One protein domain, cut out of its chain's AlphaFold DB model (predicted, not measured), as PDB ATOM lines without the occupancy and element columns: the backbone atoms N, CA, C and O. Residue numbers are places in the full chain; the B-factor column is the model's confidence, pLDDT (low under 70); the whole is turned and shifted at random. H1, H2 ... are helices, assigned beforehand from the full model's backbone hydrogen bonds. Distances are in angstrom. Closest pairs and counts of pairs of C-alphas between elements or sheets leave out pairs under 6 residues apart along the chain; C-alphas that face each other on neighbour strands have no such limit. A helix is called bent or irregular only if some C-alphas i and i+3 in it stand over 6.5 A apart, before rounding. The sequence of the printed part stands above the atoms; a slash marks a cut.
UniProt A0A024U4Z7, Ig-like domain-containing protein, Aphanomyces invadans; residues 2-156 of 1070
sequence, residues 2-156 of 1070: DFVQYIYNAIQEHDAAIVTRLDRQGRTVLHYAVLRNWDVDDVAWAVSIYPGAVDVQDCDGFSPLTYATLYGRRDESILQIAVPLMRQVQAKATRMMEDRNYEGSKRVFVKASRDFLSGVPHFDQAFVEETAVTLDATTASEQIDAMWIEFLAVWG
ATOM      1  N   ASP A   2     209.140 168.740 220.413       47.97
ATOM      2  CA  ASP A   2     208.008 168.454 219.495       47.97
ATOM      3  C   ASP A   2     207.329 167.089 219.708       47.97
ATOM      4  O   ASP A   2     206.110 166.982 219.647       47.97
ATOM      5  N   PHE A   3     208.098 166.048 220.041       51.69
ATOM      6  CA  PHE A   3     207.559 164.717 220.356       51.69
ATOM      7  C   PHE A   3     206.817 164.663 221.704       51.69
ATOM      8  O   PHE A   3     205.807 163.980 221.829       51.69
ATOM      9  N   VAL A   4     207.286 165.422 222.700       52.56
ATOM     10  CA  VAL A   4     206.643 165.535 224.023       52.56
ATOM     11  C   VAL A   4     205.351 166.342 223.901       52.56
ATOM     12  O   VAL A   4     204.332 165.940 224.446       52.56
ATOM     13  N   GLN A   5     205.364 167.413 223.100       52.94
ATOM     14  CA  GLN A   5     204.183 168.213 222.777       52.94
ATOM     15  C   GLN A   5     203.151 167.411 221.964       52.94
ATOM     16  O   GLN A   5     201.955 167.529 222.209       52.94
ATOM     17  N   TYR A   6     203.600 166.563 221.030       59.72
ATOM     18  CA  TYR A   6     202.737 165.644 220.281       59.72
ATOM     19  C   TYR A   6     202.051 164.628 221.201       59.72
ATOM     20  O   TYR A   6     200.841 164.450 221.109       59.72
ATOM     21  N   ILE A   7     202.802 164.014 222.124       55.75
ATOM     22  CA  ILE A   7     202.243 163.100 223.128       55.75
ATOM     23  C   ILE A   7     201.252 163.851 224.025       55.75
ATOM     24  O   ILE A   7     200.126 163.400 224.181       55.75
ATOM     25  N   TYR A   8     201.609 165.031 224.536       57.09
ATOM     26  CA  TYR A   8     200.730 165.840 225.386       57.09
ATOM     27  C   TYR A   8     199.402 166.209 224.696       57.09
ATOM     28  O   TYR A   8     198.339 166.128 225.310       57.09
ATOM     29  N   ASN A   9     199.441 166.543 223.402       55.12
ATOM     30  CA  ASN A   9     198.246 166.851 222.613       55.12
ATOM     31  C   ASN A   9     197.411 165.596 222.294       55.12
ATOM     32  O   ASN A   9     196.191 165.638 222.416       55.12
ATOM     33  N   ALA A  10     198.046 164.467 221.957       53.47
ATOM     34  CA  ALA A  10     197.352 163.199 221.702       53.47
ATOM     35  C   ALA A  10     196.671 162.628 222.965       53.47
ATOM     36  O   ALA A  10     195.639 161.968 222.871       53.47
ATOM     37  N   ILE A  11     197.221 162.915 224.152       53.94
ATOM     38  CA  ILE A  11     196.647 162.540 225.454       53.94
ATOM     39  C   ILE A  11     195.356 163.320 225.750       53.94
ATOM     40  O   ILE A  11     194.420 162.746 226.306       53.94
ATOM     41  N   GLN A  12     195.269 164.599 225.361       53.94
ATOM     42  CA  GLN A  12     194.053 165.402 225.559       53.94
ATOM     43  C   GLN A  12     192.866 164.953 224.693       53.94
ATOM     44  O   GLN A  12     191.720 165.181 225.076       53.94
ATOM     45  N   GLU A  13     193.110 164.297 223.557       54.03
ATOM     46  CA  GLU A  13     192.054 163.882 222.622       54.03
ATOM     47  C   GLU A  13     191.400 162.522 222.973       54.03
ATOM     48  O   GLU A  13     190.496 162.079 222.269       54.03
ATOM     49  N   HIS A  14     191.780 161.880 224.090       49.97
ATOM     50  CA  HIS A  14     191.177 160.642 224.624       49.97
ATOM     51  C   HIS A  14     191.108 159.437 223.657       49.97
ATOM     52  O   HIS A  14     190.260 158.557 223.824       49.97
ATOM     53  N   ASP A  15     192.027 159.310 222.696       49.00
ATOM     54  CA  ASP A  15     192.108 158.102 221.866       49.00
ATOM     55  C   ASP A  15     193.038 157.054 222.508       49.00
ATOM     56  O   ASP A  15     194.252 157.010 222.283       49.00
ATOM     57  N   ALA A  16     192.470 156.204 223.371       51.47
ATOM     58  CA  ALA A  16     193.203 155.201 224.157       51.47
ATOM     59  C   ALA A  16     194.015 154.200 223.301       51.47
ATOM     60  O   ALA A  16     194.927 153.544 223.808       51.47
ATOM     61  N   ALA A  17     193.718 154.087 222.001       51.62
ATOM     62  CA  ALA A  17     194.411 153.190 221.082       51.62
ATOM     63  C   ALA A  17     195.796 153.707 220.637       51.62
ATOM     64  O   ALA A  17     196.687 152.896 220.385       51.62
ATOM     65  N   ILE A  18     196.016 155.028 220.579       51.72
ATOM     66  CA  ILE A  18     197.237 155.633 220.001       51.72
ATOM     67  C   ILE A  18     198.426 155.594 220.976       51.72
ATOM     68  O   ILE A  18     199.582 155.526 220.559       51.72
ATOM     69  N   VAL A  19     198.169 155.565 222.286       53.28
ATOM     70  CA  VAL A  19     199.226 155.664 223.313       53.28
ATOM     71  C   VAL A  19     199.939 154.328 223.585       53.28
ATOM     72  O   VAL A  19     201.053 154.301 224.113       53.28
ATOM     73  N   THR A  20     199.346 153.204 223.173       54.16
ATOM     74  CA  THR A  20     199.916 151.869 223.419       54.16
ATOM     75  C   THR A  20     200.993 151.455 222.414       54.16
ATOM     76  O   THR A  20     201.794 150.590 222.748       54.16
ATOM     77  N   ARG A  21     201.063 152.054 221.212       66.12
ATOM     78  CA  ARG A  21     202.096 151.774 220.188       66.12
ATOM     79  C   ARG A  21     202.342 153.011 219.316       66.12
ATOM     80  O   ARG A  21     201.652 153.221 218.324       66.12
ATOM     81  N   LEU A  22     203.327 153.828 219.693       67.00
ATOM     82  CA  LEU A  22     203.622 155.125 219.064       67.00
ATOM     83  C   LEU A  22     204.322 155.010 217.705       67.00
ATOM     84  O   LEU A  22     204.334 155.965 216.929       67.00
ATOM     85  N   ASP A  23     204.940 153.867 217.421       72.69
ATOM     86  CA  ASP A  23     205.673 153.630 216.186       72.69
ATOM     87  C   ASP A  23     205.383 152.246 215.590       72.69
ATOM     88  O   ASP A  23     204.712 151.393 216.175       72.69
ATOM     89  N   ARG A  24     205.920 152.011 214.387       71.25
ATOM     90  CA  ARG A  24     205.818 150.718 213.691       71.25
ATOM     91  C   ARG A  24     206.532 149.578 214.425       71.25
ATOM     92  O   ARG A  24     206.292 148.424 214.087       71.25
ATOM     93  N   GLN A  25     207.401 149.900 215.383       76.31
ATOM     94  CA  GLN A  25     208.099 148.940 216.234       76.31
ATOM     95  C   GLN A  25     207.258 148.570 217.463       76.31
ATOM     96  O   GLN A  25     207.628 147.670 218.198       76.31
ATOM     97  N   GLY A  26     206.099 149.197 217.676       74.88
ATOM     98  CA  GLY A  26     205.228 148.900 218.807       74.88
ATOM     99  C   GLY A  26     205.700 149.503 220.130       74.88
ATOM    100  O   GLY A  26     205.213 149.088 221.177       74.88
ATOM    101  N   ARG A  27     206.619 150.477 220.103       82.25
ATOM    102  CA  ARG A  27     207.167 151.099 221.315       82.25
ATOM    103  C   ARG A  27     206.173 152.072 221.944       82.25
ATOM    104  O   ARG A  27     205.491 152.835 221.259       82.25
ATOM    105  N   THR A  28     206.122 152.060 223.271       81.69
ATOM    106  CA  THR A  28     205.273 152.936 224.098       81.69
ATOM    107  C   THR A  28     205.988 154.238 224.477       81.69
ATOM    108  O   THR A  28     207.191 154.389 224.258       81.69
ATOM    109  N   VAL A  29     205.269 155.174 225.107       78.56
ATOM    110  CA  VAL A  29     205.858 156.403 225.680       78.56
ATOM    111  C   VAL A  29     207.020 156.077 226.630       78.56
ATOM    112  O   VAL A  29     208.067 156.718 226.557       78.56
ATOM    113  N   LEU A  30     206.879 155.038 227.463       82.44
ATOM    114  CA  LEU A  30     207.905 154.629 228.431       82.44
ATOM    115  C   LEU A  30     209.187 154.124 227.756       82.44
ATOM    116  O   LEU A  30     210.278 154.430 228.228       82.44
ATOM    117  N   HIS A  31     209.084 153.438 226.612       84.94
ATOM    118  CA  HIS A  31     210.264 153.053 225.825       84.94
ATOM    119  C   HIS A  31     211.062 154.284 225.394       84.94
ATOM    120  O   HIS A  31     212.287 154.317 225.499       84.94
ATOM    121  N   TYR A  32     210.367 155.323 224.927       81.88
ATOM    122  CA  TYR A  32     211.005 156.569 224.525       81.88
ATOM    123  C   TYR A  32     211.569 157.348 225.716       81.88
ATOM    124  O   TYR A  32     212.673 157.879 225.591       81.88
ATOM    125  N   ALA A  33     210.872 157.379 226.856       82.44
ATOM    126  CA  ALA A  33     211.356 158.013 228.084       82.44
ATOM    127  C   ALA A  33     212.690 157.399 228.541       82.44
ATOM    128  O   ALA A  33     213.678 158.106 228.764       82.44
ATOM    129  N   VAL A  34     212.761 156.066 228.545       85.31
ATOM    130  CA  VAL A  34     213.974 155.310 228.869       85.31
ATOM    131  C   VAL A  34     215.073 155.525 227.825       85.31
ATOM    132  O   VAL A  34     216.214 155.811 228.184       85.31
ATOM    133  N   LEU A  35     214.777 155.449 226.524       84.75
ATOM    134  CA  LEU A  35     215.778 155.651 225.463       84.75
ATOM    135  C   LEU A  35     216.342 157.081 225.443       84.75
ATOM    136  O   LEU A  35     217.508 157.282 225.099       84.75
ATOM    137  N   ARG A  36     215.538 158.074 225.834       82.88
ATOM    138  CA  ARG A  36     215.921 159.492 225.884       82.88
ATOM    139  C   ARG A  36     216.473 159.947 227.236       82.88
ATOM    140  O   ARG A  36     216.814 161.120 227.339       82.88
ATOM    141  N   ASN A  37     216.626 159.043 228.206       83.00
ATOM    142  CA  ASN A  37     217.164 159.334 229.539       83.00
ATOM    143  C   ASN A  37     216.398 160.458 230.255       83.00
ATOM    144  O   ASN A  37     217.004 161.430 230.707       83.00
ATOM    145  N   TRP A  38     215.069 160.339 230.286       84.12
ATOM    146  CA  TRP A  38     214.219 161.218 231.090       84.12
ATOM    147  C   TRP A  38     214.608 161.140 232.567       84.12
ATOM    148  O   TRP A  38     215.222 160.158 233.002       84.12
ATOM    149  N   ASP A  39     214.301 162.194 233.319       80.31
ATOM    150  CA  ASP A  39     214.575 162.199 234.749       80.31
ATOM    151  C   ASP A  39     213.643 161.225 235.496       80.31
ATOM    152  O   ASP A  39     212.710 160.641 234.938       80.31
ATOM    153  N   VAL A  40     213.948 160.981 236.770       78.62
ATOM    154  CA  VAL A  40     213.199 160.013 237.582       78.62
ATOM    155  C   VAL A  40     211.734 160.450 237.756       78.62
ATOM    156  O   VAL A  40     210.860 159.596 237.901       78.62
ATOM    157  N   ASP A  41     211.455 161.751 237.683       76.62
ATOM    158  CA  ASP A  41     210.154 162.357 237.985       76.62
ATOM    159  C   ASP A  41     209.226 162.275 236.786       76.62
ATOM    160  O   ASP A  41     208.082 161.846 236.913       76.62
ATOM    161  N   ASP A  42     209.756 162.579 235.608       78.81
ATOM    162  CA  ASP A  42     209.112 162.416 234.317       78.81
ATOM    163  C   ASP A  42     208.799 160.937 234.048       78.81
ATOM    164  O   ASP A  42     207.737 160.605 233.514       78.81
ATOM    165  N   VAL A  43     209.698 160.024 234.441       81.00
ATOM    166  CA  VAL A  43     209.465 158.574 234.349       81.00
ATOM    167  C   VAL A  43     208.371 158.135 235.326       81.00
ATOM    168  O   VAL A  43     207.446 157.438 234.906       81.00
ATOM    169  N   ALA A  44     208.421 158.566 236.591       78.19
ATOM    170  CA  ALA A  44     207.389 158.257 237.585       78.19
ATOM    171  C   ALA A  44     206.008 158.795 237.164       78.19
ATOM    172  O   ALA A  44     205.002 158.083 237.226       78.19
ATOM    173  N   TRP A  45     205.963 160.024 236.646       79.94
ATOM    174  CA  TRP A  45     204.765 160.629 236.074       79.94
ATOM    175  C   TRP A  45     204.222 159.804 234.901       79.94
ATOM    176  O   TRP A  45     203.049 159.424 234.913       79.94
ATOM    177  N   ALA A  46     205.061 159.445 233.925       75.25
ATOM    178  CA  ALA A  46     204.637 158.661 232.766       75.25
ATOM    179  C   ALA A  46     204.094 157.272 233.156       75.25
ATOM    180  O   ALA A  46     203.099 156.811 232.588       75.25
ATOM    181  N   VAL A  47     204.710 156.624 234.150       79.38
ATOM    182  CA  VAL A  47     204.260 155.344 234.716       79.38
ATOM    183  C   VAL A  47     202.904 155.484 235.413       79.38
ATOM    184  O   VAL A  47     202.045 154.620 235.245       79.38
ATOM    185  N   SER A  48     202.678 156.579 236.150       76.25
ATOM    186  CA  SER A  48     201.407 156.829 236.849       76.25
ATOM    187  C   SER A  48     200.216 156.978 235.895       76.25
ATOM    188  O   SER A  48     199.116 156.521 236.202       76.25
ATOM    189  N   ILE A  49     200.437 157.564 234.713       72.25
ATOM    190  CA  ILE A  49     199.387 157.753 233.706       72.25
ATOM    191  C   ILE A  49     199.148 156.457 232.917       72.25
ATOM    192  O   ILE A  49     198.004 156.140 232.589       72.25
ATOM    193  N   TYR A  50     200.204 155.683 232.636       73.44
ATOM    194  CA  TYR A  50     200.135 154.472 231.809       73.44
ATOM    195  C   TYR A  50     200.759 153.240 232.485       73.44
ATOM    196  O   TYR A  50     201.735 152.678 231.979       73.44
ATOM    197  N   PRO A  51     200.163 152.728 233.578       69.44
ATOM    198  CA  PRO A  51     200.714 151.588 234.315       69.44
ATOM    199  C   PRO A  51     200.710 150.281 233.504       69.44
ATOM    200  O   PRO A  51     201.499 149.383 233.779       69.44
ATOM    201  N   GLY A  52     199.843 150.164 232.492       69.38
ATOM    202  CA  GLY A  52     199.786 149.017 231.574       69.38
ATOM    203  C   GLY A  52     200.744 149.102 230.382       69.38
ATOM    204  O   GLY A  52     200.645 148.287 229.476       69.38
ATOM    205  N   ALA A  53     201.621 150.111 230.319       75.31
ATOM    206  CA  ALA A  53     202.631 150.240 229.263       75.31
ATOM    207  C   ALA A  53     203.996 149.644 229.656       75.31
ATOM    208  O   ALA A  53     204.919 149.651 228.841       75.31
ATOM    209  N   VAL A  54     204.120 149.174 230.901       75.12
ATOM    210  CA  VAL A  54     205.357 148.702 231.534       75.12
ATOM    211  C   VAL A  54     205.755 147.294 231.067       75.12
ATOM    212  O   VAL A  54     206.940 147.001 230.949       75.12
ATOM    213  N   ASP A  55     204.782 146.429 230.773       74.38
ATOM    214  CA  ASP A  55     204.975 145.051 230.293       74.38
ATOM    215  C   ASP A  55     204.834 144.903 228.773       74.38
ATOM    216  O   ASP A  55     205.051 143.821 228.223       74.38
ATOM    217  N   VAL A  56     204.483 145.985 228.072       82.25
ATOM    218  CA  VAL A  56     204.337 145.980 226.615       82.25
ATOM    219  C   VAL A  56     205.705 145.772 225.982       82.25
ATOM    220  O   VAL A  56     206.594 146.602 226.138       82.25
ATOM    221  N   GLN A  57     205.858 144.676 225.249       82.88
ATOM    222  CA  GLN A  57     207.051 144.404 224.456       82.88
ATOM    223  C   GLN A  57     206.934 145.049 223.072       82.88
ATOM    224  O   GLN A  57     205.862 145.033 222.452       82.88
ATOM    225  N   ASP A  58     208.042 145.600 222.586       83.25
ATOM    226  CA  ASP A  58     208.166 146.057 221.206       83.25
ATOM    227  C   ASP A  58     208.327 144.876 220.223       83.25
ATOM    228  O   ASP A  58     208.258 143.701 220.594       83.25
ATOM    229  N   CYS A  59     208.498 145.165 218.932       81.06
ATOM    230  CA  CYS A  59     208.661 144.146 217.895       81.06
ATOM    231  C   CYS A  59     209.917 143.284 218.072       81.06
ATOM    232  O   CYS A  59     209.971 142.193 217.504       81.06
ATOM    233  N   ASP A  60     210.892 143.764 218.847       79.44
ATOM    234  CA  ASP A  60     212.127 143.057 219.176       79.44
ATOM    235  C   ASP A  60     211.974 142.229 220.470       79.44
ATOM    236  O   ASP A  60     212.871 141.468 220.832       79.44
ATOM    237  N   GLY A  61     210.817 142.319 221.140       78.88
ATOM    238  CA  GLY A  61     210.496 141.583 222.361       78.88
ATOM    239  C   GLY A  61     210.949 142.276 223.647       78.88
ATOM    240  O   GLY A  61     210.823 141.686 224.720       78.88
ATOM    241  N   PHE A  62     211.461 143.508 223.577       83.94
ATOM    242  CA  PHE A  62     211.969 144.231 224.741       83.94
ATOM    243  C   PHE A  62     210.886 145.111 225.361       83.94
ATOM    244  O   PHE A  62     210.166 145.806 224.647       83.94
ATOM    245  N   SER A  63     210.782 145.094 226.692       85.94
ATOM    246  CA  SER A  63     209.918 146.014 227.441       85.94
ATOM    247  C   SER A  63     210.676 147.301 227.808       85.94
ATOM    248  O   SER A  63     211.915 147.326 227.756       85.94
ATOM    249  N   PRO A  64     209.989 148.376 228.248       87.12
ATOM    250  CA  PRO A  64     210.655 149.568 228.770       87.12
ATOM    251  C   PRO A  64     211.626 149.245 229.909       87.12
ATOM    252  O   PRO A  64     212.690 149.854 229.994       87.12
ATOM    253  N   LEU A  65     211.275 148.271 230.756       87.88
ATOM    254  CA  LEU A  65     212.110 147.832 231.868       87.88
ATOM    255  C   LEU A  65     213.392 147.159 231.369       87.88
ATOM    256  O   LEU A  65     214.476 147.502 231.836       87.88
ATOM    257  N   THR A  66     213.292 146.288 230.359       85.50
ATOM    258  CA  THR A  66     214.472 145.661 229.743       85.50
ATOM    259  C   THR A  66     215.371 146.696 229.071       85.50
ATOM    260  O   THR A  66     216.592 146.608 229.152       85.50
ATOM    261  N   TYR A  67     214.796 147.726 228.447       87.12
ATOM    262  CA  TYR A  67     215.585 148.841 227.932       87.12
ATOM    263  C   TYR A  67     216.279 149.630 229.052       87.12
ATOM    264  O   TYR A  67     217.423 150.048 228.877       87.12
ATOM    265  N   ALA A  68     215.627 149.832 230.198       87.19
ATOM    266  CA  ALA A  68     216.194 150.606 231.300       87.19
ATOM    267  C   ALA A  68     217.404 149.896 231.921       87.19
ATOM    268  O   ALA A  68     218.420 150.544 232.178       87.19
ATOM    269  N   THR A  69     217.328 148.570 232.064       86.62
ATOM    270  CA  THR A  69     218.440 147.742 232.546       86.62
ATOM    271  C   THR A  69     219.555 147.617 231.503       86.62
ATOM    272  O   THR A  69     220.717 147.854 231.828       86.62
ATOM    273  N   LEU A  70     219.231 147.355 230.226       85.44
ATOM    274  CA  LEU A  70     220.222 147.239 229.141       85.44
ATOM    275  C   LEU A  70     221.038 148.519 228.923       85.44
ATOM    276  O   LEU A  70     222.234 148.448 228.639       85.44
ATOM    277  N   TYR A  71     220.405 149.690 229.038       85.38
ATOM    278  CA  TYR A  71     221.069 150.985 228.867       85.38
ATOM    279  C   TYR A  71     221.658 151.557 230.169       85.38
ATOM    280  O   TYR A  71     222.149 152.687 230.145       85.38
ATOM    281  N   GLY A  72     221.623 150.812 231.282       83.44
ATOM    282  CA  GLY A  72     222.210 151.227 232.562       83.44
ATOM    283  C   GLY A  72     221.614 152.529 233.098       83.44
ATOM    284  O   GLY A  72     222.348 153.457 233.447       83.44
ATOM    285  N   ARG A  73     220.281 152.648 233.082       88.31
ATOM    286  CA  ARG A  73     219.594 153.794 233.692       88.31
ATOM    287  C   ARG A  73     219.754 153.764 235.209       88.31
ATOM    288  O   ARG A  73     220.118 152.744 235.777       88.31
ATOM    289  N   ARG A  74     219.513 154.912 235.845       82.81
ATOM    290  CA  ARG A  74     219.578 155.038 237.304       82.81
ATOM    291  C   ARG A  74     218.678 153.995 237.965       82.81
ATOM    292  O   ARG A  74     217.564 153.774 237.480       82.81
ATOM    293  N   ASP A  75     219.151 153.406 239.059       84.69
ATOM    294  CA  ASP A  75     218.434 152.358 239.786       84.69
ATOM    295  C   ASP A  75     217.028 152.826 240.174       84.69
ATOM    296  O   ASP A  75     216.060 152.092 240.004       84.69
ATOM    297  N   GLU A  76     216.876 154.097 240.552       82.25
ATOM    298  CA  GLU A  76     215.590 154.700 240.893       82.25
ATOM    299  C   GLU A  76     214.628 154.734 239.694       82.25
ATOM    300  O   GLU A  76     213.450 154.413 239.834       82.25
ATOM    301  N   SER A  77     215.113 155.055 238.489       81.94
ATOM    302  CA  SER A  77     214.294 155.016 237.267       81.94
ATOM    303  C   SER A  77     213.881 153.589 236.903       81.94
ATOM    304  O   SER A  77     212.770 153.377 236.417       81.94
ATOM    305  N   ILE A  78     214.763 152.610 237.126       87.00
ATOM    306  CA  ILE A  78     214.476 151.193 236.875       87.00
ATOM    307  C   ILE A  78     213.414 150.697 237.863       87.00
ATOM    308  O   ILE A  78     212.439 150.068 237.450       87.00
ATOM    309  N   LEU A  79     213.549 151.030 239.148       86.38
ATOM    310  CA  LEU A  79     212.610 150.620 240.189       86.38
ATOM    311  C   LEU A  79     211.223 151.262 240.021       86.38
ATOM    312  O   LEU A  79     210.219 150.569 240.179       86.38
ATOM    313  N   GLN A  80     211.145 152.534 239.608       84.25
ATOM    314  CA  GLN A  80     209.875 153.205 239.279       84.25
ATOM    315  C   GLN A  80     209.082 152.463 238.194       84.25
ATOM    316  O   GLN A  80     207.854 152.411 238.235       84.25
ATOM    317  N   ILE A  81     209.783 151.861 237.230       85.38
ATOM    318  CA  ILE A  81     209.173 151.060 236.168       85.38
ATOM    319  C   ILE A  81     208.869 149.639 236.675       85.38
ATOM    320  O   ILE A  81     207.814 149.098 236.362       85.38
ATOM    321  N   ALA A  82     209.737 149.028 237.485       87.00
ATOM    322  CA  ALA A  82     209.575 147.647 237.952       87.00
ATOM    323  C   ALA A  82     208.422 147.457 238.957       87.00
ATOM    324  O   ALA A  82     207.646 146.507 238.840       87.00
ATOM    325  N   VAL A  83     208.273 148.363 239.927       86.38
ATOM    326  CA  VAL A  83     207.328 148.228 241.053       86.38
ATOM    327  C   VAL A  83     205.860 148.051 240.616       86.38
ATOM    328  O   VAL A  83     205.199 147.134 241.113       86.38
ATOM    329  N   PRO A  84     205.300 148.854 239.687       83.19
ATOM    330  CA  PRO A  84     203.927 148.663 239.213       83.19
ATOM    331  C   PRO A  84     203.705 147.311 238.534       83.19
ATOM    332  O   PRO A  84     202.672 146.677 238.760       83.19
ATOM    333  N   LEU A  85     204.671 146.851 237.731       85.75
ATOM    334  CA  LEU A  85     204.609 145.544 237.077       85.75
ATOM    335  C   LEU A  85     204.616 144.418 238.106       85.75
ATOM    336  O   LEU A  85     203.810 143.490 238.026       85.75
ATOM    337  N   MET A  86     205.483 144.532 239.110       88.31
ATOM    338  CA  MET A  86     205.558 143.558 240.189       88.31
ATOM    339  C   MET A  86     204.242 143.474 240.968       88.31
ATOM    340  O   MET A  86     203.733 142.375 241.176       88.31
ATOM    341  N   ARG A  87     203.610 144.610 241.297       87.56
ATOM    342  CA  ARG A  87     202.284 144.630 241.947       87.56
ATOM    343  C   ARG A  87     201.198 143.962 241.097       87.56
ATOM    344  O   ARG A  87     200.353 143.249 241.632       87.56
ATOM    345  N   GLN A  88     201.213 144.161 239.776       86.25
ATOM    346  CA  GLN A  88     200.247 143.523 238.870       86.25
ATOM    347  C   GLN A  88     200.427 142.002 238.810       86.25
ATOM    348  O   GLN A  88     199.447 141.253 238.885       86.25
ATOM    349  N   VAL A  89     201.671 141.539 238.677       89.44
ATOM    350  CA  VAL A  89     201.997 140.109 238.639       89.44
ATOM    351  C   VAL A  89     201.669 139.452 239.976       89.44
ATOM    352  O   VAL A  89     201.015 138.408 239.978       89.44
ATOM    353  N   GLN A  90     202.035 140.093 241.088       90.69
ATOM    354  CA  GLN A  90     201.708 139.631 242.431       90.69
ATOM    355  C   GLN A  90     200.199 139.485 242.605       90.69
ATOM    356  O   GLN A  90     199.731 138.390 242.883       90.69
ATOM    357  N   ALA A  91     199.409 140.524 242.318       89.44
ATOM    358  CA  ALA A  91     197.954 140.462 242.456       89.44
ATOM    359  C   ALA A  91     197.322 139.315 241.643       89.44
ATOM    360  O   ALA A  91     196.351 138.691 242.077       89.44
ATOM    361  N   LYS A  92     197.866 139.013 240.457       90.06
ATOM    362  CA  LYS A  92     197.424 137.874 239.642       90.06
ATOM    363  C   LYS A  92     197.809 136.534 240.271       90.06
ATOM    364  O   LYS A  92     196.999 135.610 240.255       90.06
ATOM    365  N   ALA A  93     199.024 136.426 240.794       89.69
ATOM    366  CA  ALA A  93     199.533 135.221 241.428       89.69
ATOM    367  C   ALA A  93     198.820 134.934 242.764       89.69
ATOM    368  O   ALA A  93     198.373 133.809 242.975       89.69
ATOM    369  N   THR A  94     198.585 135.949 243.601       90.12
ATOM    370  CA  THR A  94     197.830 135.833 244.858       90.12
ATOM    371  C   THR A  94     196.404 135.338 244.617       90.12
ATOM    372  O   THR A  94     195.988 134.378 245.258       90.12
ATOM    373  N   ARG A  95     195.694 135.865 243.606       91.69
ATOM    374  CA  ARG A  95     194.369 135.341 243.206       91.69
ATOM    375  C   ARG A  95     194.415 133.865 242.803       91.69
ATOM    376  O   ARG A  95     193.533 133.094 243.153       91.69
ATOM    377  N   MET A  96     195.460 133.446 242.084       91.75
ATOM    378  CA  MET A  96     195.634 132.031 241.733       91.75
ATOM    379  C   MET A  96     195.889 131.159 242.967       91.75
ATOM    380  O   MET A  96     195.431 130.020 242.996       91.75
ATOM    381  N   MET A  97     196.593 131.671 243.979       90.31
ATOM    382  CA  MET A  97     196.791 130.967 245.250       90.31
ATOM    383  C   MET A  97     195.490 130.868 246.059       90.31
ATOM    384  O   MET A  97     195.207 129.804 246.605       90.31
ATOM    385  N   GLU A  98     194.661 131.917 246.068       91.81
ATOM    386  CA  GLU A  98     193.315 131.902 246.668       91.81
ATOM    387  C   GLU A  98     192.416 130.833 246.020       91.81
ATOM    388  O   GLU A  98     191.757 130.061 246.720       91.81
ATOM    389  N   ASP A  99     192.484 130.698 244.692       92.06
ATOM    390  CA  ASP A  99     191.803 129.648 243.917       92.06
ATOM    391  C   ASP A  99     192.448 128.248 244.074       92.06
ATOM    392  O   ASP A  99     192.050 127.288 243.407       92.06
ATOM    393  N   ARG A 100     193.455 128.105 244.952       89.50
ATOM    394  CA  ARG A 100     194.272 126.895 245.181       89.50
ATOM    395  C   ARG A 100     195.041 126.398 243.949       89.50
ATOM    396  O   ARG A 100     195.473 125.244 243.899       89.50
ATOM    397  N   ASN A 101     195.259 127.259 242.961       92.69
ATOM    398  CA  ASN A 101     196.069 127.000 241.776       92.69
ATOM    399  C   ASN A 101     197.524 127.470 241.974       92.69
ATOM    400  O   ASN A 101     198.023 128.366 241.284       92.69
ATOM    401  N   TYR A 102     198.224 126.837 242.914       91.25
ATOM    402  CA  TYR A 102     199.616 127.162 243.250       91.25
ATOM    403  C   TYR A 102     200.594 126.894 242.098       91.25
ATOM    404  O   TYR A 102     201.530 127.651 241.879       91.25
ATOM    405  N   GLU A 103     200.346 125.866 241.284       90.56
ATOM    406  CA  GLU A 103     201.167 125.579 240.100       90.56
ATOM    407  C   GLU A 103     201.046 126.695 239.042       90.56
ATOM    408  O   GLU A 103     202.025 127.046 238.381       90.56
ATOM    409  N   GLY A 104     199.859 127.298 238.906       89.44
ATOM    410  CA  GLY A 104     199.644 128.493 238.091       89.44
ATOM    411  C   GLY A 104     200.376 129.716 238.642       89.44
ATOM    412  O   GLY A 104     201.075 130.386 237.881       89.44
ATOM    413  N   SER A 105     200.267 129.959 239.952       92.44
ATOM    414  CA  SER A 105     200.949 131.059 240.653       92.44
ATOM    415  C   SER A 105     202.470 130.992 240.477       92.44
ATOM    416  O   SER A 105     203.079 131.902 239.908       92.44
ATOM    417  N   LYS A 106     203.074 129.847 240.822       91.69
ATOM    418  CA  LYS A 106     204.499 129.554 240.629       91.69
ATOM    419  C   LYS A 106     204.962 129.829 239.197       91.69
ATOM    420  O   LYS A 106     205.982 130.482 238.988       91.69
ATOM    421  N   ARG A 107     204.211 129.377 238.184       90.75
ATOM    422  CA  ARG A 107     204.558 129.629 236.771       90.75
ATOM    423  C   ARG A 107     204.507 131.107 236.409       90.75
ATOM    424  O   ARG A 107     205.344 131.554 235.630       90.75
ATOM    425  N   VAL A 108     203.536 131.850 236.936       91.31
ATOM    426  CA  VAL A 108     203.398 133.292 236.689       91.31
ATOM    427  C   VAL A 108     204.579 134.059 237.289       91.31
ATOM    428  O   VAL A 108     205.182 134.855 236.570       91.31
ATOM    429  N   PHE A 109     204.967 133.768 238.533       91.44
ATOM    430  CA  PHE A 109     206.123 134.402 239.176       91.44
ATOM    431  C   PHE A 109     207.447 134.100 238.466       91.44
ATOM    432  O   PHE A 109     208.209 135.018 238.164       91.44
ATOM    433  N   VAL A 110     207.707 132.828 238.144       90.00
ATOM    434  CA  VAL A 110     208.938 132.416 237.443       90.00
ATOM    435  C   VAL A 110     209.018 133.058 236.064       90.00
ATOM    436  O   VAL A 110     210.067 133.564 235.670       90.00
ATOM    437  N   LYS A 111     207.899 133.069 235.330       89.31
ATOM    438  CA  LYS A 111     207.841 133.684 234.007       89.31
ATOM    439  C   LYS A 111     208.111 135.188 234.084       89.31
ATOM    440  O   LYS A 111     208.945 135.680 233.340       89.31
ATOM    441  N   ALA A 112     207.451 135.907 234.991       87.00
ATOM    442  CA  ALA A 112     207.642 137.350 235.123       87.00
ATOM    443  C   ALA A 112     209.067 137.724 235.560       87.00
ATOM    444  O   ALA A 112     209.636 138.685 235.043       87.00
ATOM    445  N   SER A 113     209.655 136.936 236.464       87.81
ATOM    446  CA  SER A 113     211.023 137.154 236.944       87.81
ATOM    447  C   SER A 113     212.046 137.022 235.817       87.81
ATOM    448  O   SER A 113     212.947 137.847 235.708       87.81
ATOM    449  N   ARG A 114     211.862 136.029 234.937       84.00
ATOM    450  CA  ARG A 114     212.734 135.802 233.781       84.00
ATOM    451  C   ARG A 114     212.508 136.804 232.652       84.00
ATOM    452  O   ARG A 114     213.475 137.270 232.061       84.00
ATOM    453  N   ASP A 115     211.249 137.090 232.328       81.56
ATOM    454  CA  ASP A 115     210.898 137.876 231.142       81.56
ATOM    455  C   ASP A 115     211.103 139.385 231.363       81.56
ATOM    456  O   ASP A 115     211.373 140.109 230.405       81.56
ATOM    457  N   PHE A 116     210.973 139.875 232.606       80.88
ATOM    458  CA  PHE A 116     210.932 141.318 232.873       80.88
ATOM    459  C   PHE A 116     211.853 141.797 233.994       80.88
ATOM    460  O   PHE A 116     212.394 142.893 233.882       80.88
ATOM    461  N   LEU A 117     212.037 141.019 235.065       84.56
ATOM    462  CA  LEU A 117     212.762 141.484 236.259       84.56
ATOM    463  C   LEU A 117     214.264 141.169 236.231       84.56
ATOM    464  O   LEU A 117     214.980 141.446 237.194       84.56
ATOM    465  N   SER A 118     214.759 140.629 235.118       81.38
ATOM    466  CA  SER A 118     216.178 140.348 234.941       81.38
ATOM    467  C   SER A 118     217.000 141.637 234.987       81.38
ATOM    468  O   SER A 118     216.861 142.504 234.117       81.38
ATOM    469  N   GLY A 119     217.875 141.756 235.986       79.50
ATOM    470  CA  GLY A 119     218.733 142.928 236.175       79.50
ATOM    471  C   GLY A 119     218.064 144.114 236.877       79.50
ATOM    472  O   GLY A 119     218.634 145.202 236.864       79.50
ATOM    473  N   VAL A 120     216.883 143.931 237.482       87.88
ATOM    474  CA  VAL A 120     216.300 144.934 238.386       87.88
ATOM    475  C   VAL A 120     217.161 145.037 239.657       87.88
ATOM    476  O   VAL A 120     217.482 144.001 240.248       87.88
ATOM    477  N   PRO A 121     217.546 146.250 240.100       83.12
ATOM    478  CA  PRO A 121     218.323 146.446 241.321       83.12
ATOM    479  C   PRO A 121     217.638 145.823 242.538       83.12
ATOM    480  O   PRO A 121     216.422 145.917 242.683       83.12
ATOM    481  N   HIS A 122     218.424 145.206 243.423       83.44
ATOM    482  CA  HIS A 122     217.966 144.611 244.689       83.44
ATOM    483  C   HIS A 122     216.940 143.464 244.580       83.44
ATOM    484  O   HIS A 122     216.490 142.969 245.611       83.44
ATOM    485  N   PHE A 123     216.581 143.008 243.374       88.06
ATOM    486  CA  PHE A 123     215.665 141.885 243.171       88.06
ATOM    487  C   PHE A 123     216.438 140.574 242.973       88.06
ATOM    488  O   PHE A 123     217.221 140.437 242.030       88.06
ATOM    489  N   ASP A 124     216.209 139.587 243.842       86.62
ATOM    490  CA  ASP A 124     216.899 138.296 243.779       86.62
ATOM    491  C   ASP A 124     216.202 137.323 242.812       86.62
ATOM    492  O   ASP A 124     215.380 136.482 243.184       86.62
ATOM    493  N   GLN A 125     216.539 137.435 241.524       87.38
ATOM    494  CA  GLN A 125     216.036 136.513 240.501       87.38
ATOM    495  C   GLN A 125     216.492 135.064 240.751       87.38
ATOM    496  O   GLN A 125     215.740 134.130 240.458       87.38
ATOM    497  N   ALA A 126     217.708 134.859 241.269       85.69
ATOM    498  CA  ALA A 126     218.275 133.526 241.453       85.69
ATOM    499  C   ALA A 126     217.496 132.745 242.518       85.69
ATOM    500  O   ALA A 126     217.166 131.579 242.296       85.69
ATOM    501  N   PHE A 127     217.106 133.421 243.602       90.69
ATOM    502  CA  PHE A 127     216.227 132.864 244.624       90.69
ATOM    503  C   PHE A 127     214.899 132.371 244.037       90.69
ATOM    504  O   PHE A 127     214.471 131.254 244.333       90.69
ATOM    505  N   VAL A 128     214.254 133.151 243.161       89.56
ATOM    506  CA  VAL A 128     212.973 132.754 242.545       89.56
ATOM    507  C   VAL A 128     213.130 131.501 241.681       89.56
ATOM    508  O   VAL A 128     212.295 130.593 241.744       89.56
ATOM    509  N   GLU A 129     214.190 131.429 240.873       87.88
ATOM    510  CA  GLU A 129     214.445 130.285 239.992       87.88
ATOM    511  C   GLU A 129     214.816 129.019 240.778       87.88
ATOM    512  O   GLU A 129     214.288 127.942 240.484       87.88
ATOM    513  N   GLU A 130     215.662 129.138 241.804       89.69
ATOM    514  CA  GLU A 130     216.059 128.020 242.661       89.69
ATOM    515  C   GLU A 130     214.877 127.493 243.484       89.69
ATOM    516  O   GLU A 130     214.608 126.287 243.481       89.69
ATOM    517  N   THR A 131     214.111 128.380 244.122       90.00
ATOM    518  CA  THR A 131     212.933 128.019 244.931       90.00
ATOM    519  C   THR A 131     211.881 127.312 244.075       90.00
ATOM    520  O   THR A 131     211.309 126.298 244.478       90.00
ATOM    521  N   ALA A 132     211.657 127.782 242.843       89.19
ATOM    522  CA  ALA A 132     210.692 127.166 241.941       89.19
ATOM    523  C   ALA A 132     211.085 125.753 241.474       89.19
ATOM    524  O   ALA A 132     210.199 124.963 241.125       89.19
ATOM    525  N   VAL A 133     212.380 125.430 241.432       90.81
ATOM    526  CA  VAL A 133     212.879 124.097 241.049       90.81
ATOM    527  C   VAL A 133     212.935 123.153 242.249       90.81
ATOM    528  O   VAL A 133     212.628 121.970 242.104       90.81
ATOM    529  N   THR A 134     213.336 123.661 243.412       90.94
ATOM    530  CA  THR A 134     213.638 122.852 244.603       90.94
ATOM    531  C   THR A 134     212.410 122.522 245.449       90.94
ATOM    532  O   THR A 134     212.355 121.433 246.021       90.94
ATOM    533  N   LEU A 135     211.422 123.420 245.517       91.81
ATOM    534  CA  LEU A 135     210.246 123.273 246.376       91.81
ATOM    535  C   LEU A 135     208.985 122.850 245.603       91.81
ATOM    536  O   LEU A 135     208.850 123.033 244.385       91.81
ATOM    537  N   ASP A 136     208.028 122.278 246.337       92.56
ATOM    538  CA  ASP A 136     206.696 121.979 245.822       92.56
ATOM    539  C   ASP A 136     205.910 123.269 245.532       92.56
ATOM    540  O   ASP A 136     206.229 124.345 246.030       92.56
ATOM    541  N   ALA A 137     204.884 123.177 244.680       88.94
ATOM    542  CA  ALA A 137     204.220 124.358 244.125       88.94
ATOM    543  C   ALA A 137     203.618 125.294 245.185       88.94
ATOM    544  O   ALA A 137     203.631 126.508 244.984       88.94
ATOM    545  N   THR A 138     203.118 124.745 246.293       91.38
ATOM    546  CA  THR A 138     202.521 125.512 247.393       91.38
ATOM    547  C   THR A 138     203.594 126.315 248.120       91.38
ATOM    548  O   THR A 138     203.560 127.543 248.088       91.38
ATOM    549  N   THR A 139     204.606 125.631 248.663       91.00
ATOM    550  CA  THR A 139     205.691 126.260 249.430       91.00
ATOM    551  C   THR A 139     206.508 127.224 248.572       91.00
ATOM    552  O   THR A 139     206.865 128.309 249.026       91.00
ATOM    553  N   ALA A 140     206.766 126.870 247.307       90.62
ATOM    554  CA  ALA A 140     207.459 127.749 246.371       90.62
ATOM    555  C   ALA A 140     206.684 129.052 246.133       90.62
ATOM    556  O   ALA A 140     207.277 130.124 246.146       90.62
ATOM    557  N   SER A 141     205.364 128.974 245.925       90.88
ATOM    558  CA  SER A 141     204.550 130.167 245.661       90.88
ATOM    559  C   SER A 141     204.479 131.091 246.875       90.88
ATOM    560  O   SER A 141     204.581 132.299 246.705       90.88
ATOM    561  N   GLU A 142     204.358 130.538 248.086       92.00
ATOM    562  CA  GLU A 142     204.321 131.315 249.332       92.00
ATOM    563  C   GLU A 142     205.658 132.010 249.626       92.00
ATOM    564  O   GLU A 142     205.674 133.190 249.968       92.00
ATOM    565  N   GLN A 143     206.790 131.313 249.456       91.81
ATOM    566  CA  GLN A 143     208.112 131.907 249.691       91.81
ATOM    567  C   GLN A 143     208.471 132.969 248.649       91.81
ATOM    568  O   GLN A 143     209.038 134.005 248.995       91.81
ATOM    569  N   ILE A 144     208.121 132.738 247.380       92.12
ATOM    570  CA  ILE A 144     208.328 133.733 246.326       92.12
ATOM    571  C   ILE A 144     207.435 134.956 246.573       92.12
ATOM    572  O   ILE A 144     207.927 136.077 246.477       92.12
ATOM    573  N   ASP A 145     206.164 134.773 246.946       90.81
ATOM    574  CA  ASP A 145     205.272 135.895 247.268       90.81
ATOM    575  C   ASP A 145     205.778 136.700 248.475       90.81
ATOM    576  O   ASP A 145     205.811 137.925 248.414       90.81
ATOM    577  N   ALA A 146     206.276 136.042 249.527       90.44
ATOM    578  CA  ALA A 146     206.861 136.718 250.689       90.44
ATOM    579  C   ALA A 146     208.067 137.602 250.319       90.44
ATOM    580  O   ALA A 146     208.122 138.760 250.732       90.44
ATOM    581  N   MET A 147     208.985 137.100 249.486       89.81
ATOM    582  CA  MET A 147     210.110 137.894 248.972       89.81
ATOM    583  C   MET A 147     209.620 139.104 248.157       89.81
ATOM    584  O   MET A 147     210.160 140.204 248.271       89.81
ATOM    585  N   TRP A 148     208.584 138.924 247.332       90.12
ATOM    586  CA  TRP A 148     207.999 140.015 246.548       90.12
ATOM    587  C   TRP A 148     207.335 141.074 247.432       90.12
ATOM    588  O   TRP A 148     207.468 142.261 247.136       90.12
ATOM    589  N   ILE A 149     206.655 140.670 248.512       86.25
ATOM    590  CA  ILE A 149     206.088 141.586 249.514       86.25
ATOM    591  C   ILE A 149     207.198 142.418 250.153       86.25
ATOM    592  O   ILE A 149     207.072 143.637 250.214       86.25
ATOM    593  N   GLU A 150     208.283 141.782 250.598       84.94
ATOM    594  CA  GLU A 150     209.409 142.469 251.236       84.94
ATOM    595  C   GLU A 150     210.063 143.476 250.282       84.94
ATOM    596  O   GLU A 150     210.236 144.647 250.621       84.94
ATOM    597  N   PHE A 151     210.324 143.063 249.040       86.19
ATOM    598  CA  PHE A 151     210.867 143.952 248.019       86.19
ATOM    599  C   PHE A 151     209.942 145.148 247.735       86.19
ATOM    600  O   PHE A 151     210.399 146.286 247.662       86.19
ATOM    601  N   LEU A 152     208.635 144.913 247.581       84.06
ATOM    602  CA  LEU A 152     207.656 145.971 247.314       84.06
ATOM    603  C   LEU A 152     207.409 146.885 248.516       84.06
ATOM    604  O   LEU A 152     207.017 148.032 248.309       84.06
ATOM    605  N   ALA A 153     207.606 146.398 249.738       78.75
ATOM    606  CA  ALA A 153     207.528 147.215 250.940       78.75
ATOM    607  C   ALA A 153     208.683 148.220 250.979       78.75
ATOM    608  O   ALA A 153     208.437 149.412 251.144       78.75
ATOM    609  N   VAL A 154     209.906 147.749 250.720       75.75
ATOM    610  CA  VAL A 154     211.113 148.584 250.801       75.75
ATOM    611  C   VAL A 154     211.245 149.526 249.606       75.75
ATOM    612  O   VAL A 154     211.500 150.719 249.737       75.75
ATOM    613  N   TRP A 155     211.031 149.006 248.400       78.56
ATOM    614  CA  TRP A 155     211.291 149.742 247.161       78.56
ATOM    615  C   TRP A 155     210.025 150.308 246.520       78.56
ATOM    616  O   TRP A 155     210.080 150.859 245.429       78.56
ATOM    617  N   GLY A 156     208.860 150.172 247.158       70.00
ATOM    618  CA  GLY A 156     207.579 150.606 246.598       70.00
ATOM    619  C   GLY A 156     207.175 152.053 246.887       70.00
ATOM    620  O   GLY A 156     206.119 152.465 246.389       70.00
TER     621      GLY A 156
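This is residues 2 to 156 of the 1070 residues of the protein "Ig-like domain-containing protein" of Aphanomyces invadans (UniProt A0A024U4Z7). A four-helix bundle, H5 to H8, running up and down, makes one end of an elongated body; the first part of its long, kinked helix H5 reaches out to a smaller group of short helices, H2, H3 and H4. H1 lies beyond H2, on the side away from the bundle, and residues 12 to 17, of which 12 belongs to H1, stick out. The printed part has 155 residues with eight named helices, H1 to H8 along the chain, and no named strand; the class is all helix. The whole is compact, with a radius of gyration of the C-alphas of 16.5 A, and spans 53 by 30 by 28 A.

Start at H5, residues 75 to 98, the hub, which touches four other helices. It has a kink of 34 degrees near residue 82 and is only just irregular, with C-alphas 81 and 84 6.52 A apart. Its residues 89 to 97 alone touch H6, residues 102 to 115, in a hairpin at a shallow tilt of 17 degrees; the closest C-alphas, of Ala 93 and Ser 105, are 4.5 A apart. H8, residues 137 to 155, touches H5 at C-alphas Val 83 and Leu 152, 6.7 A, running opposite ways. H7, residues 125 to 134, forms a hairpin with H8, closest at C-alphas Ala 132 and Ala 140, 5.5 A, but H5 and H7 are apart. Now look at the first part of H5: its residues 76 to 81 alone touch H3, residues 40 to 49, closest at C-alphas Val 40 and Ser 77, 5.1 A. Residues 77 to 82 alone touch H4, residues 64 to 70, at a steep tilt of 56 degrees, with C-alphas Ala 68 and Ile 78 closest at 5.9 A. H2, residues 29 to 35, touches H4 at C-alphas His 31 and Pro 64, 4.6 A, and runs the same way. H1, residues 2 to 12, is near H2. Every O i to N i+4 pair is within hydrogen-bond range in H1, H2, H3, H4, H6, H7 and H8; in H5, 18 of 20 are.

Find C-alpha 75 at (218.434, 152.358, 239.786); from there H5 runs 33.1 A to C-alpha 98 at (193.315, 131.902, 246.668). H6 measures 19.7 A, and H8 runs 26.5 A to C-alpha 155 at (211.291, 149.742, 247.161).

The C-alphas farthest apart, of Asp 2 and Asp 136, are 53.4 A apart. The printed part has no cut. The links H1 to H2 and H3 to H4 are long. Mean pLDDT of the printed part is 80.8; residues 2 to 22 and 51 to 52 are under 70.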